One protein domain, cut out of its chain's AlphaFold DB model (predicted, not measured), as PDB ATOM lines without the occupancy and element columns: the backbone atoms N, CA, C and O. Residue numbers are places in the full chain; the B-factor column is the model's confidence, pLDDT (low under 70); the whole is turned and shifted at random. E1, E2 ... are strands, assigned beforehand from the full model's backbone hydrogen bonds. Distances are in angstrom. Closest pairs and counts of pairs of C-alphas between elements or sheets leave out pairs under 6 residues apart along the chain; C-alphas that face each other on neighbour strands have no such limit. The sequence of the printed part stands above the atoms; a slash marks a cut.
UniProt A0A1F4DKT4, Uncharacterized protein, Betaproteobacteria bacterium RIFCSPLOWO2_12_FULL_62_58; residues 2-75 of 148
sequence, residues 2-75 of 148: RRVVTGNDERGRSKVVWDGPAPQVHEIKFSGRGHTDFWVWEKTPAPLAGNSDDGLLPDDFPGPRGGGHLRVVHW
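What this domain is: This is residues 2 to 75 of the 148 residues of an uncharacterized protein of Betaproteobacteria bacterium RIFCSPLOWO2_12_FULL_62_58 (UniProt A0A1F4DKT4). Two antiparallel strand units stand nearly end to end in a long, flat shape: a two-stranded hairpin, E1 and E2, makes one end, and a three-stranded sheet, E3, E4 and E5, reaches to the other. E4 bends by 68 degrees at residue 38, and the long loop of residues 42 to 67 folds back beside the part of the sheet beyond that bend. The printed part has 74 residues with no named helix and five named strands, E1 to E5 in chain order; its class is all strand, though under half of the residues, 34 of 74, are in named elements. The three-stranded sheet has the order E3, E4, E5 and is antiparallel, as is the E1 and E2 pair. The whole is only just loose, close to compact, with a radius of gyration of the C-alphas of 13.8 A, and spans 47 by 27 by 14 A.

Where its parts are: E1, residues 2 to 8, begins at C-alpha 2, (85.057, 8.251, 16.573), and is 20.4 A long. E2, residues 14 to 21, is 20.6 A long. E3, residues 24 to 27, is short. E4, residues 34 to 41, is 20.1 A from first to last C-alpha and ends at C-alpha 41, (72.708, -0.086, 4.644). E5, residues 68 to 74, is 18.5 A long and ends at C-alpha 74, (84.512, 17.662, 4.963).

How they stand to each other: E3, E4 and E5 form a meander, each strand the antiparallel neighbour of the one before. E4 is the inner strand, and E3 and E5 are the edge strands. E3 and E4 are a hairpin at 153 degrees; N 26 and O 35 are within hydrogen-bond range at 2.8 A. E4 and E5 are a hairpin at 164 degrees; C-alphas 35 and 73 face each other at 4.1 A, and N 36 and O 72 are 2.8 A apart. The sheet is twisted, with C-alphas up to 4.4 A off its best plane. E2 runs on into E3 across a break of 2 residues, at 24 degrees. E1 and E2 are a hairpin at 158 degrees, with N 5 and O 18 at 2.8 A and N 17 and O 5 at 2.8 A. The closest C-alphas of E1 and E4 are those of Arg 3 and Phe 38, 6.6 A apart. E1 and E5 are apart, and so are E2 and E4.

The domain as a whole: The two C-alphas farthest apart, those of Arg 11 and Phe 30, are 47.2 A from each other. The printed part has no cut. The links from E1 to E2 and from E2 to E3 are tight, the link from E3 to E4 is short, and the link from E4 to E5 is long, with 26 residues. The mean pLDDT of the printed part is 93.2, and no printed residue is under 70.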
ATOM      1  N   ARG A   2      85.400   9.436  15.756       96.31
ATOM      2  CA  ARG A   2      85.057   8.251  16.573       96.31
ATOM      3  C   ARG A   2      83.650   7.756  16.221       96.31
ATOM      4  O   ARG A   2      82.726   8.559  16.161       96.31
ATOM      5  N   ARG A   3      83.500   6.447  16.041       97.25
ATOM      6  CA  ARG A   3      82.248   5.728  15.821       97.25
ATOM      7  C   ARG A   3      82.078   4.684  16.922       97.25
ATOM      8  O   ARG A   3      82.990   3.901  17.177       97.25
ATOM      9  N   VAL A   4      80.899   4.668  17.534       97.50
ATOM     10  CA  VAL A   4      80.482   3.639  18.490       97.50
ATOM     11  C   VAL A   4      79.246   2.957  17.925       97.50
ATOM     12  O   VAL A   4      78.264   3.625  17.613       97.50
ATOM     13  N   VAL A   5      79.300   1.638  17.784       96.75
ATOM     14  CA  VAL A   5      78.197   0.817  17.280       96.75
ATOM     15  C   VAL A   5      77.755  -0.134  18.378       96.75
ATOM     16  O   VAL A   5      78.579  -0.721  19.084       96.75
ATOM     17  N   THR A   6      76.444  -0.287  18.515       96.25
ATOM     18  CA  THR A   6      75.829  -1.129  19.543       96.25
ATOM     19  C   THR A   6      75.106  -2.313  18.917       96.25
ATOM     20  O   THR A   6      74.793  -2.307  17.730       96.25
ATOM     21  N   GLY A   7      74.861  -3.335  19.725       95.31
ATOM     22  CA  GLY A   7      74.105  -4.524  19.352       95.31
ATOM     23  C   GLY A   7      73.727  -5.309  20.601       95.31
ATOM     24  O   GLY A   7      73.839  -4.792  21.714       95.31
ATOM     25  N   ASN A   8      73.320  -6.566  20.437       95.88
ATOM     26  CA  ASN A   8      72.934  -7.433  21.550       95.88
ATOM     27  C   ASN A   8      73.969  -8.548  21.789       95.88
ATOM     28  O   ASN A   8      74.627  -9.023  20.862       95.88
ATOM     29  N   ASP A   9      74.155  -8.955  23.045       93.56
ATOM     30  CA  ASP A   9      74.873 -10.180  23.403       93.56
ATOM     31  C   ASP A   9      73.985 -11.431  23.245       93.56
ATOM     32  O   ASP A   9      72.801 -11.340  22.927       93.56
ATOM     33  N   GLU A  10      74.549 -12.617  23.495       94.31
ATOM     34  CA  GLU A  10      73.845 -13.909  23.394       94.31
ATOM     35  C   GLU A  10      72.636 -14.034  24.340       94.31
ATOM     36  O   GLU A  10      71.808 -14.927  24.183       94.31
ATOM     37  N   ARG A  11      72.522 -13.143  25.332       96.00
ATOM     38  CA  ARG A  11      71.420 -13.085  26.302       96.00
ATOM     39  C   ARG A  11      70.432 -11.959  25.981       96.00
ATOM     40  O   ARG A  11      69.558 -11.674  26.796       96.00
ATOM     41  N   GLY A  12      70.583 -11.295  24.834       94.94
ATOM     42  CA  GLY A  12      69.736 -10.187  24.399       94.94
ATOM     43  C   GLY A  12      70.061  -8.834  25.041       94.94
ATOM     44  O   GLY A  12      69.335  -7.870  24.809       94.94
ATOM     45  N   ARG A  13      71.137  -8.705  25.827       96.62
ATOM     46  CA  ARG A  13      71.495  -7.439  26.493       96.62
ATOM     47  C   ARG A  13      72.284  -6.532  25.558       96.62
ATOM     48  O   ARG A  13      73.111  -7.021  24.793       96.62
ATOM     49  N   SER A  14      72.083  -5.220  25.652       96.62
ATOM     50  CA  SER A  14      72.843  -4.248  24.860       96.62
ATOM     51  C   SER A  14      74.343  -4.308  25.170       96.62
ATOM     52  O   SER A  14      74.742  -4.368  26.335       96.62
ATOM     53  N   LYS A  15      75.175  -4.241  24.132       96.38
ATOM     54  CA  LYS A  15      76.639  -4.162  24.218       96.38
ATOM     55  C   LYS A  15      77.199  -3.207  23.166       96.38
ATOM     56  O   LYS A  15      76.544  -2.919  22.166       96.38
ATOM     57  N   VAL A  16      78.440  -2.772  23.370       97.50
ATOM     58  CA  VAL A  16      79.251  -2.145  22.319       97.50
ATOM     59  C   VAL A  16      79.838  -3.250  21.441       97.50
ATOM     60  O   VAL A  16      80.396  -4.216  21.960       97.50
ATOM     61  N   VAL A  17      79.677  -3.123  20.125       96.19
ATOM     62  CA  VAL A  17      80.217  -4.064  19.128       96.19
ATOM     63  C   VAL A  17      81.511  -3.515  18.531       96.19
ATOM     64  O   VAL A  17      82.505  -4.230  18.468       96.19
ATOM     65  N   TRP A  18      81.515  -2.227  18.179       96.94
ATOM     66  CA  TRP A  18      82.691  -1.513  17.682       96.94
ATOM     67  C   TRP A  18      82.821  -0.162  18.387       96.94
ATOM     68  O   TRP A  18      81.837   0.567  18.508       96.94
ATOM     69  N   ASP A  19      84.031   0.176  18.828       97.56
ATOM     70  CA  ASP A  19      84.396   1.493  19.360       97.56
ATOM     71  C   ASP A  19      85.785   1.861  18.846       97.56
ATOM     72  O   ASP A  19      86.776   1.199  19.154       97.56
ATOM     73  N   GLY A  20      85.845   2.885  18.004       97.00
ATOM     74  CA  GLY A  20      87.086   3.283  17.361       97.00
ATOM     75  C   GLY A  20      86.863   4.327  16.278       97.00
ATOM     76  O   GLY A  20      85.802   4.953  16.227       97.00
ATOM     77  N   PRO A  21      87.852   4.572  15.408       96.62
ATOM     78  CA  PRO A  21      87.635   5.406  14.235       96.62
ATOM     79  C   PRO A  21      86.578   4.785  13.307       96.62
ATOM     80  O   PRO A  21      86.492   3.565  13.172       96.62
ATOM     81  N   ALA A  22      85.777   5.630  12.657       96.62
ATOM     82  CA  ALA A  22      84.962   5.207  11.521       96.62
ATOM     83  C   ALA A  22      85.881   4.610  10.433       96.62
ATOM     84  O   ALA A  22      86.916   5.214  10.133       96.62
ATOM     85  N   PRO A  23      85.556   3.422   9.896       93.12
ATOM     86  CA  PRO A  23      86.537   2.601   9.193       93.12
ATOM     87  C   PRO A  23      86.796   3.056   7.754       93.12
ATOM     88  O   PRO A  23      87.856   2.754   7.214       93.12
ATOM     89  N   GLN A  24      85.859   3.786   7.144       94.25
ATOM     90  CA  GLN A  24      85.934   4.212   5.751       94.25
ATOM     91  C   GLN A  24      86.139   5.725   5.660       94.25
ATOM     92  O   GLN A  24      85.215   6.516   5.855       94.25
ATOM     93  N   VAL A  25      87.384   6.126   5.389       93.50
ATOM     94  CA  VAL A  25      87.792   7.520   5.177       93.50
ATOM     95  C   VAL A  25      88.227   7.680   3.725       93.50
ATOM     96  O   VAL A  25      89.162   7.025   3.270       93.50
ATOM     97  N   HIS A  26      87.551   8.570   3.007       90.75
ATOM     98  CA  HIS A  26      87.739   8.802   1.582       90.75
ATOM     99  C   HIS A  26      88.226  10.232   1.357       90.75
ATOM    100  O   HIS A  26      87.427  11.167   1.293       90.75
ATOM    101  N   GLU A  27      89.539  10.414   1.228       83.38
ATOM    102  CA  GLU A  27      90.089  11.661   0.696       83.38
ATOM    103  C   GLU A  27      90.015  11.644  -0.832       83.38
ATOM    104  O   GLU A  27      90.285  10.629  -1.478       83.38
ATOM    105  N   ILE A  28      89.616  12.771  -1.416       78.38
ATOM    106  CA  ILE A  28      89.496  12.909  -2.869       78.38
ATOM    107  C   ILE A  28      90.653  13.745  -3.429       78.38
ATOM    108  O   ILE A  28      91.668  13.957  -2.778       78.38
ATOM    109  N   LYS A  29      90.516  14.228  -4.671       73.94
ATOM    110  CA  LYS A  29      91.559  14.945  -5.432       73.94
ATOM    111  C   LYS A  29      92.231  16.115  -4.683       73.94
ATOM    112  O   LYS A  29      93.328  16.510  -5.067       73.94
ATOM    113  N   PHE A  30      91.590  16.676  -3.657       77.00
ATOM    114  CA  PHE A  30      92.114  17.772  -2.845       77.00
ATOM    115  C   PHE A  30      92.309  17.276  -1.411       77.00
ATOM    116  O   PHE A  30      91.336  16.873  -0.776       77.00
ATOM    117  N   SER A  31      93.544  17.309  -0.902       81.94
ATOM    118  CA  SER A  31      93.816  16.976   0.503       81.94
ATOM    119  C   SER A  31      93.008  17.904   1.417       81.94
ATOM    120  O   SER A  31      92.919  19.101   1.151       81.94
ATOM    121  N   GLY A  32      92.360  17.349   2.443       85.19
ATOM    122  CA  GLY A  32      91.419  18.091   3.293       85.19
ATOM    123  C   GLY A  32      90.012  18.268   2.705       85.19
ATOM    124  O   GLY A  32      89.182  18.954   3.302       85.19
ATOM    125  N   ARG A  33      89.707  17.635   1.565       90.88
ATOM    126  CA  ARG A  33      88.347  17.442   1.047       90.88
ATOM    127  C   ARG A  33      88.063  15.946   0.926       90.88
ATOM    128  O   ARG A  33      88.852  15.199   0.346       90.88
ATOM    129  N   GLY A  34      86.897  15.523   1.391       93.88
ATOM    130  CA  GLY A  34      86.548  14.111   1.400       93.88
ATOM    131  C   GLY A  34      85.320  13.809   2.236       93.88
ATOM    132  O   GLY A  34      84.557  14.701   2.617       93.88
ATOM    133  N   HIS A  35      85.132  12.534   2.543       94.81
ATOM    134  CA  HIS A  35      84.075  12.086   3.437       94.81
ATOM    135  C   HIS A  35      84.513  10.903   4.294       94.81
ATOM    136  O   HIS A  35      85.523  10.250   4.047       94.81
ATOM    137  N   THR A  36      83.771  10.665   5.365       95.69
ATOM    138  CA  THR A  36      83.951   9.525   6.260       95.69
ATOM    139  C   THR A  36      82.605   8.854   6.461       95.69
ATOM    140  O   THR A  36      81.686   9.483   6.992       95.69
ATOM    141  N   ASP A  37      82.489   7.598   6.044       96.00
ATOM    142  CA  ASP A  37      81.288   6.793   6.241       96.00
ATOM    143  C   ASP A  37      81.286   6.180   7.643       96.00
ATOM    144  O   ASP A  37      82.248   5.552   8.092       96.00
ATOM    145  N   PHE A  38      80.181   6.381   8.358       96.31
ATOM    146  CA  PHE A  38      79.942   5.779   9.664       96.31
ATOM    147  C   PHE A  38      79.203   4.454   9.515       96.31
ATOM    148  O   PHE A  38      79.535   3.485  10.200       96.31
ATOM    149  N   TRP A  39      78.201   4.413   8.641       96.38
ATOM    150  CA  TRP A  39      77.406   3.219   8.388       96.38
ATOM    151  C   TRP A  39      76.781   3.275   6.998       96.38
ATOM    152  O   TRP A  39      76.394   4.350   6.541       96.38
ATOM    153  N   VAL A  40      76.634   2.118   6.364       96.50
ATOM    154  CA  VAL A  40      75.921   1.938   5.097       96.50
ATOM    155  C   VAL A  40      74.859   0.867   5.318       96.50
ATOM    156  O   VAL A  40      75.059  -0.051   6.106       96.50
ATOM    157  N   TRP A  41      73.708   0.980   4.664       95.69
ATOM    158  CA  TRP A  41      72.708  -0.086   4.644       95.69
ATOM    159  C   TRP A  41      72.150  -0.235   3.235       95.69
ATOM    160  O   TRP A  41      71.921   0.750   2.538       95.69
ATOM    161  N   GLU A  42      71.907  -1.470   2.804       95.25
ATOM    162  CA  GLU A  42      71.467  -1.745   1.429       95.25
ATOM    163  C   GLU A  42      69.942  -1.802   1.271       95.25
ATOM    164  O   GLU A  42      69.429  -1.723   0.153       95.25
ATOM    165  N   LYS A  43      69.202  -1.926   2.381       95.06
ATOM    166  CA  LYS A  43      67.743  -2.089   2.398       95.06
ATOM    167  C   LYS A  43      67.092  -1.277   3.510       95.06
ATOM    168  O   LYS A  43      67.576  -1.294   4.632       95.06
ATOM    169  N   THR A  44      65.962  -0.643   3.214       94.81
ATOM    170  CA  THR A  44      65.130   0.096   4.169       94.81
ATOM    171  C   THR A  44      63.839  -0.689   4.448       94.81
ATOM    172  O   THR A  44      63.154  -1.070   3.494       94.81
ATOM    173  N   PRO A  45      63.481  -0.952   5.722       94.31
ATOM    174  CA  PRO A  45      64.226  -0.599   6.936       94.31
ATOM    175  C   PRO A  45      65.565  -1.347   7.041       94.31
ATOM    176  O   PRO A  45      65.679  -2.478   6.566       94.31
ATOM    177  N   ALA A  46      66.555  -0.695   7.663       92.44
ATOM    178  CA  ALA A  46      67.895  -1.247   7.844       92.44
ATOM    179  C   ALA A  46      67.839  -2.571   8.629       92.44
ATOM    180  O   ALA A  46      67.179  -2.627   9.674       92.44
ATOM    181  N   PRO A  47      68.511  -3.640   8.162       90.31
ATOM    182  CA  PRO A  47      68.655  -4.860   8.944       90.31
ATOM    183  C   PRO A  47      69.355  -4.564  10.276       90.31
ATOM    184  O   PRO A  47      70.410  -3.943  10.302       90.31
ATOM    185  N   LEU A  48      68.760  -5.008  11.385       90.62
ATOM    186  CA  LEU A  48      69.324  -4.838  12.735       90.62
ATOM    187  C   LEU A  48      69.990  -6.115  13.265       90.62
ATOM    188  O   LEU A  48      70.577  -6.113  14.343       90.62
ATOM    189  N   ALA A  49      69.857  -7.216  12.526       87.25
ATOM    190  CA  ALA A  49      70.471  -8.493  12.842       87.25
ATOM    191  C   ALA A  49      71.701  -8.706  11.956       87.25
ATOM    192  O   ALA A  49      71.657  -8.433  10.759       87.25
ATOM    193  N   GLY A  50      72.767  -9.244  12.540       87.06
ATOM    194  CA  GLY A  50      74.014  -9.511  11.839       87.06
ATOM    195  C   GLY A  50      75.223  -9.231  12.723       87.06
ATOM    196  O   GLY A  50      75.106  -8.626  13.786       87.06
ATOM    197  N   ASN A  51      76.381  -9.695  12.262       89.44
ATOM    198  CA  ASN A  51      77.678  -9.460  12.902       89.44
ATOM    199  C   ASN A  51      78.664  -8.764  11.943       89.44
ATOM    200  O   ASN A  51      79.857  -8.699  12.239       89.44
ATOM    201  N   SER A  52      78.190  -8.299  10.781       93.62
ATOM    202  CA  SER A  52      78.988  -7.536   9.823       93.62
ATOM    203  C   SER A  52      79.099  -6.079  10.255       93.62
ATOM    204  O   SER A  52      78.161  -5.494  10.795       93.62
ATOM    205  N   ASP A  53      80.267  -5.495  10.011       95.06
ATOM    206  CA  ASP A  53      80.461  -4.055  10.100       95.06
ATOM    207  C   ASP A  53      80.120  -3.436   8.743       95.06
ATOM    208  O   ASP A  53      80.981  -3.328   7.869       95.06
ATOM    209  N   ASP A  54      78.861  -3.042   8.545       95.38
ATOM    210  CA  ASP A  54      78.415  -2.496   7.257       95.38
ATOM    211  C   ASP A  54      78.988  -1.094   6.986       95.38
ATOM    212  O   ASP A  54      78.914  -0.588   5.869       95.38
ATOM    213  N   GLY A  55      79.658  -0.476   7.966       94.62
ATOM    214  CA  GLY A  55      80.504   0.686   7.701       94.62
ATOM    215  C   GLY A  55      81.734   0.371   6.847       94.62
ATOM    216  O   GLY A  55      82.391   1.309   6.418       94.62
ATOM    217  N   LEU A  56      82.053  -0.905   6.589       95.19
ATOM    218  CA  LEU A  56      83.106  -1.336   5.660       95.19
ATOM    219  C   LEU A  56      82.612  -1.552   4.224       95.19
ATOM    220  O   LEU A  56      83.439  -1.830   3.352       95.19
ATOM    221  N   LEU A  57      81.305  -1.447   3.955       94.38
ATOM    222  CA  LEU A  57      80.784  -1.629   2.600       94.38
ATOM    223  C   LEU A  57      81.428  -0.631   1.616       94.38
ATOM    224  O   LEU A  57      81.809   0.472   2.017       94.38
ATOM    225  N   PRO A  58      81.590  -1.005   0.330       91.44
ATOM    226  CA  PRO A  58      82.163  -0.112  -0.672       91.44
ATOM    227  C   PRO A  58      81.358   1.182  -0.834       91.44
ATOM    228  O   PRO A  58      80.130   1.166  -0.777       91.44
ATOM    229  N   ASP A  59      82.051   2.287  -1.119       89.94
ATOM    230  CA  ASP A  59      81.403   3.567  -1.411       89.94
ATOM    231  C   ASP A  59      80.543   3.476  -2.688       89.94
ATOM    232  O   ASP A  59      81.014   3.129  -3.780       89.94
ATOM    233  N   ASP A  60      79.267   3.825  -2.531       90.69
ATOM    234  CA  ASP A  60      78.299   4.030  -3.602       90.69
ATOM    235  C   ASP A  60      77.693   5.425  -3.430       90.69
ATOM    236  O   ASP A  60      77.209   5.772  -2.353       90.69
ATOM    237  N   PHE A  61      77.710   6.228  -4.494       91.19
ATOM    238  CA  PHE A  61      77.125   7.566  -4.514       91.19
ATOM    239  C   PHE A  61      75.916   7.574  -5.462       91.19
ATOM    240  O   PHE A  61      76.062   7.158  -6.617       91.19
ATOM    241  N   PRO A  62      74.730   8.038  -5.023       93.06
ATOM    242  CA  PRO A  62      74.431   8.705  -3.744       93.06
ATOM    243  C   PRO A  62      74.182   7.764  -2.551       93.06
ATOM    244  O   PRO A  62      73.804   8.218  -1.481       93.06
ATOM    245  N   GLY A  63      74.360   6.459  -2.728       93.75
ATOM    246  CA  GLY A  63      74.116   5.429  -1.718       93.75
ATOM    247  C   GLY A  63      73.439   4.207  -2.342       93.75
ATOM    248  O   GLY A  63      72.958   4.290  -3.483       93.75
ATOM    249  N   PRO A  64      73.353   3.073  -1.626       94.12
ATOM    250  CA  PRO A  64      72.672   1.882  -2.129       94.12
ATOM    251  C   PRO A  64      71.206   2.151  -2.502       94.12
ATOM    252  O   PRO A  64      70.478   2.787  -1.746       94.12
ATOM    253  N   ARG A  65      70.730   1.623  -3.644       91.75
ATOM    254  CA  ARG A  65      69.362   1.879  -4.165       91.75
ATOM    255  C   ARG A  65      68.236   1.574  -3.174       91.75
ATOM    256  O   ARG A  65      67.212   2.245  -3.204       91.75
ATOM    257  N   GLY A  66      68.388   0.530  -2.362       93.75
ATOM    258  CA  GLY A  66      67.380   0.126  -1.382       93.75
ATOM    259  C   GLY A  66      67.571   0.761  -0.005       93.75
ATOM    260  O   GLY A  66      66.733   0.546   0.871       93.75
ATOM    261  N   GLY A  67      68.648   1.514   0.208       95.38
ATOM    262  CA  GLY A  67      69.072   1.968   1.520       95.38
ATOM    263  C   GLY A  67      69.726   3.341   1.486       95.38
ATOM    264  O   GLY A  67      69.138   4.283   0.966       95.38
ATOM    265  N   GLY A  68      70.901   3.468   2.092       95.75
ATOM    266  CA  GLY A  68      71.581   4.748   2.231       95.75
ATOM    267  C   GLY A  68      72.871   4.642   3.029       95.75
ATOM    268  O   GLY A  68      73.379   3.550   3.291       95.75
ATOM    269  N   HIS A  69      73.404   5.797   3.407       95.88
ATOM    270  CA  HIS A  69      74.584   5.900   4.252       95.88
ATOM    271  C   HIS A  69      74.426   7.015   5.285       95.88
ATOM    272  O   HIS A  69      73.664   7.964   5.107       95.88
ATOM    273  N   LEU A  70      75.179   6.904   6.373       96.19
ATOM    274  CA  LEU A  70      75.444   7.993   7.298       96.19
ATOM    275  C   LEU A  70      76.914   8.357   7.154       96.19
ATOM    276  O   LEU A  70      77.787   7.548   7.474       96.19
ATOM    277  N   ARG A  71      77.189   9.578   6.700       96.12
ATOM    278  CA  ARG A  71      78.553  10.057   6.487       96.12
ATOM    279  C   ARG A  71      78.728  11.495   6.916       96.12
ATOM    280  O   ARG A  71      77.779  12.273   6.935       96.12
ATOM    281  N   VAL A  72      79.973  11.847   7.198       95.88
ATOM    282  CA  VAL A  72      80.387  13.238   7.349       95.88
ATOM    283  C   VAL A  72      81.227  13.619   6.149       95.88
ATOM    284  O   VAL A  72      82.227  12.969   5.856       95.88
ATOM    285  N   VAL A  73      80.828  14.685   5.466       94.56
ATOM    286  CA  VAL A  73      81.591  15.273   4.365       94.56
ATOM    287  C   VAL A  73      82.364  16.468   4.907       94.56
ATOM    288  O   VAL A  73      81.805  17.295   5.626       94.56
ATOM    289  N   HIS A  74      83.641  16.567   4.563       93.38
ATOM    290  CA  HIS A  74      84.512  17.662   4.963       93.38
ATOM    291  C   HIS A  74      85.158  18.312   3.737       93.38
ATOM    292  O   HIS A  74      85.365  17.682   2.697       93.38
ATOM    293  N   TRP A  75      85.444  19.601   3.863       92.19
ATOM    294  CA  TRP A  75      85.961  20.444   2.793       92.19
ATOM    295  C   TRP A  75      86.948  21.440   3.376       92.19
ATOM    296  O   TRP A  75      86.830  21.813   4.545       92.19
TER     297      TRP A  75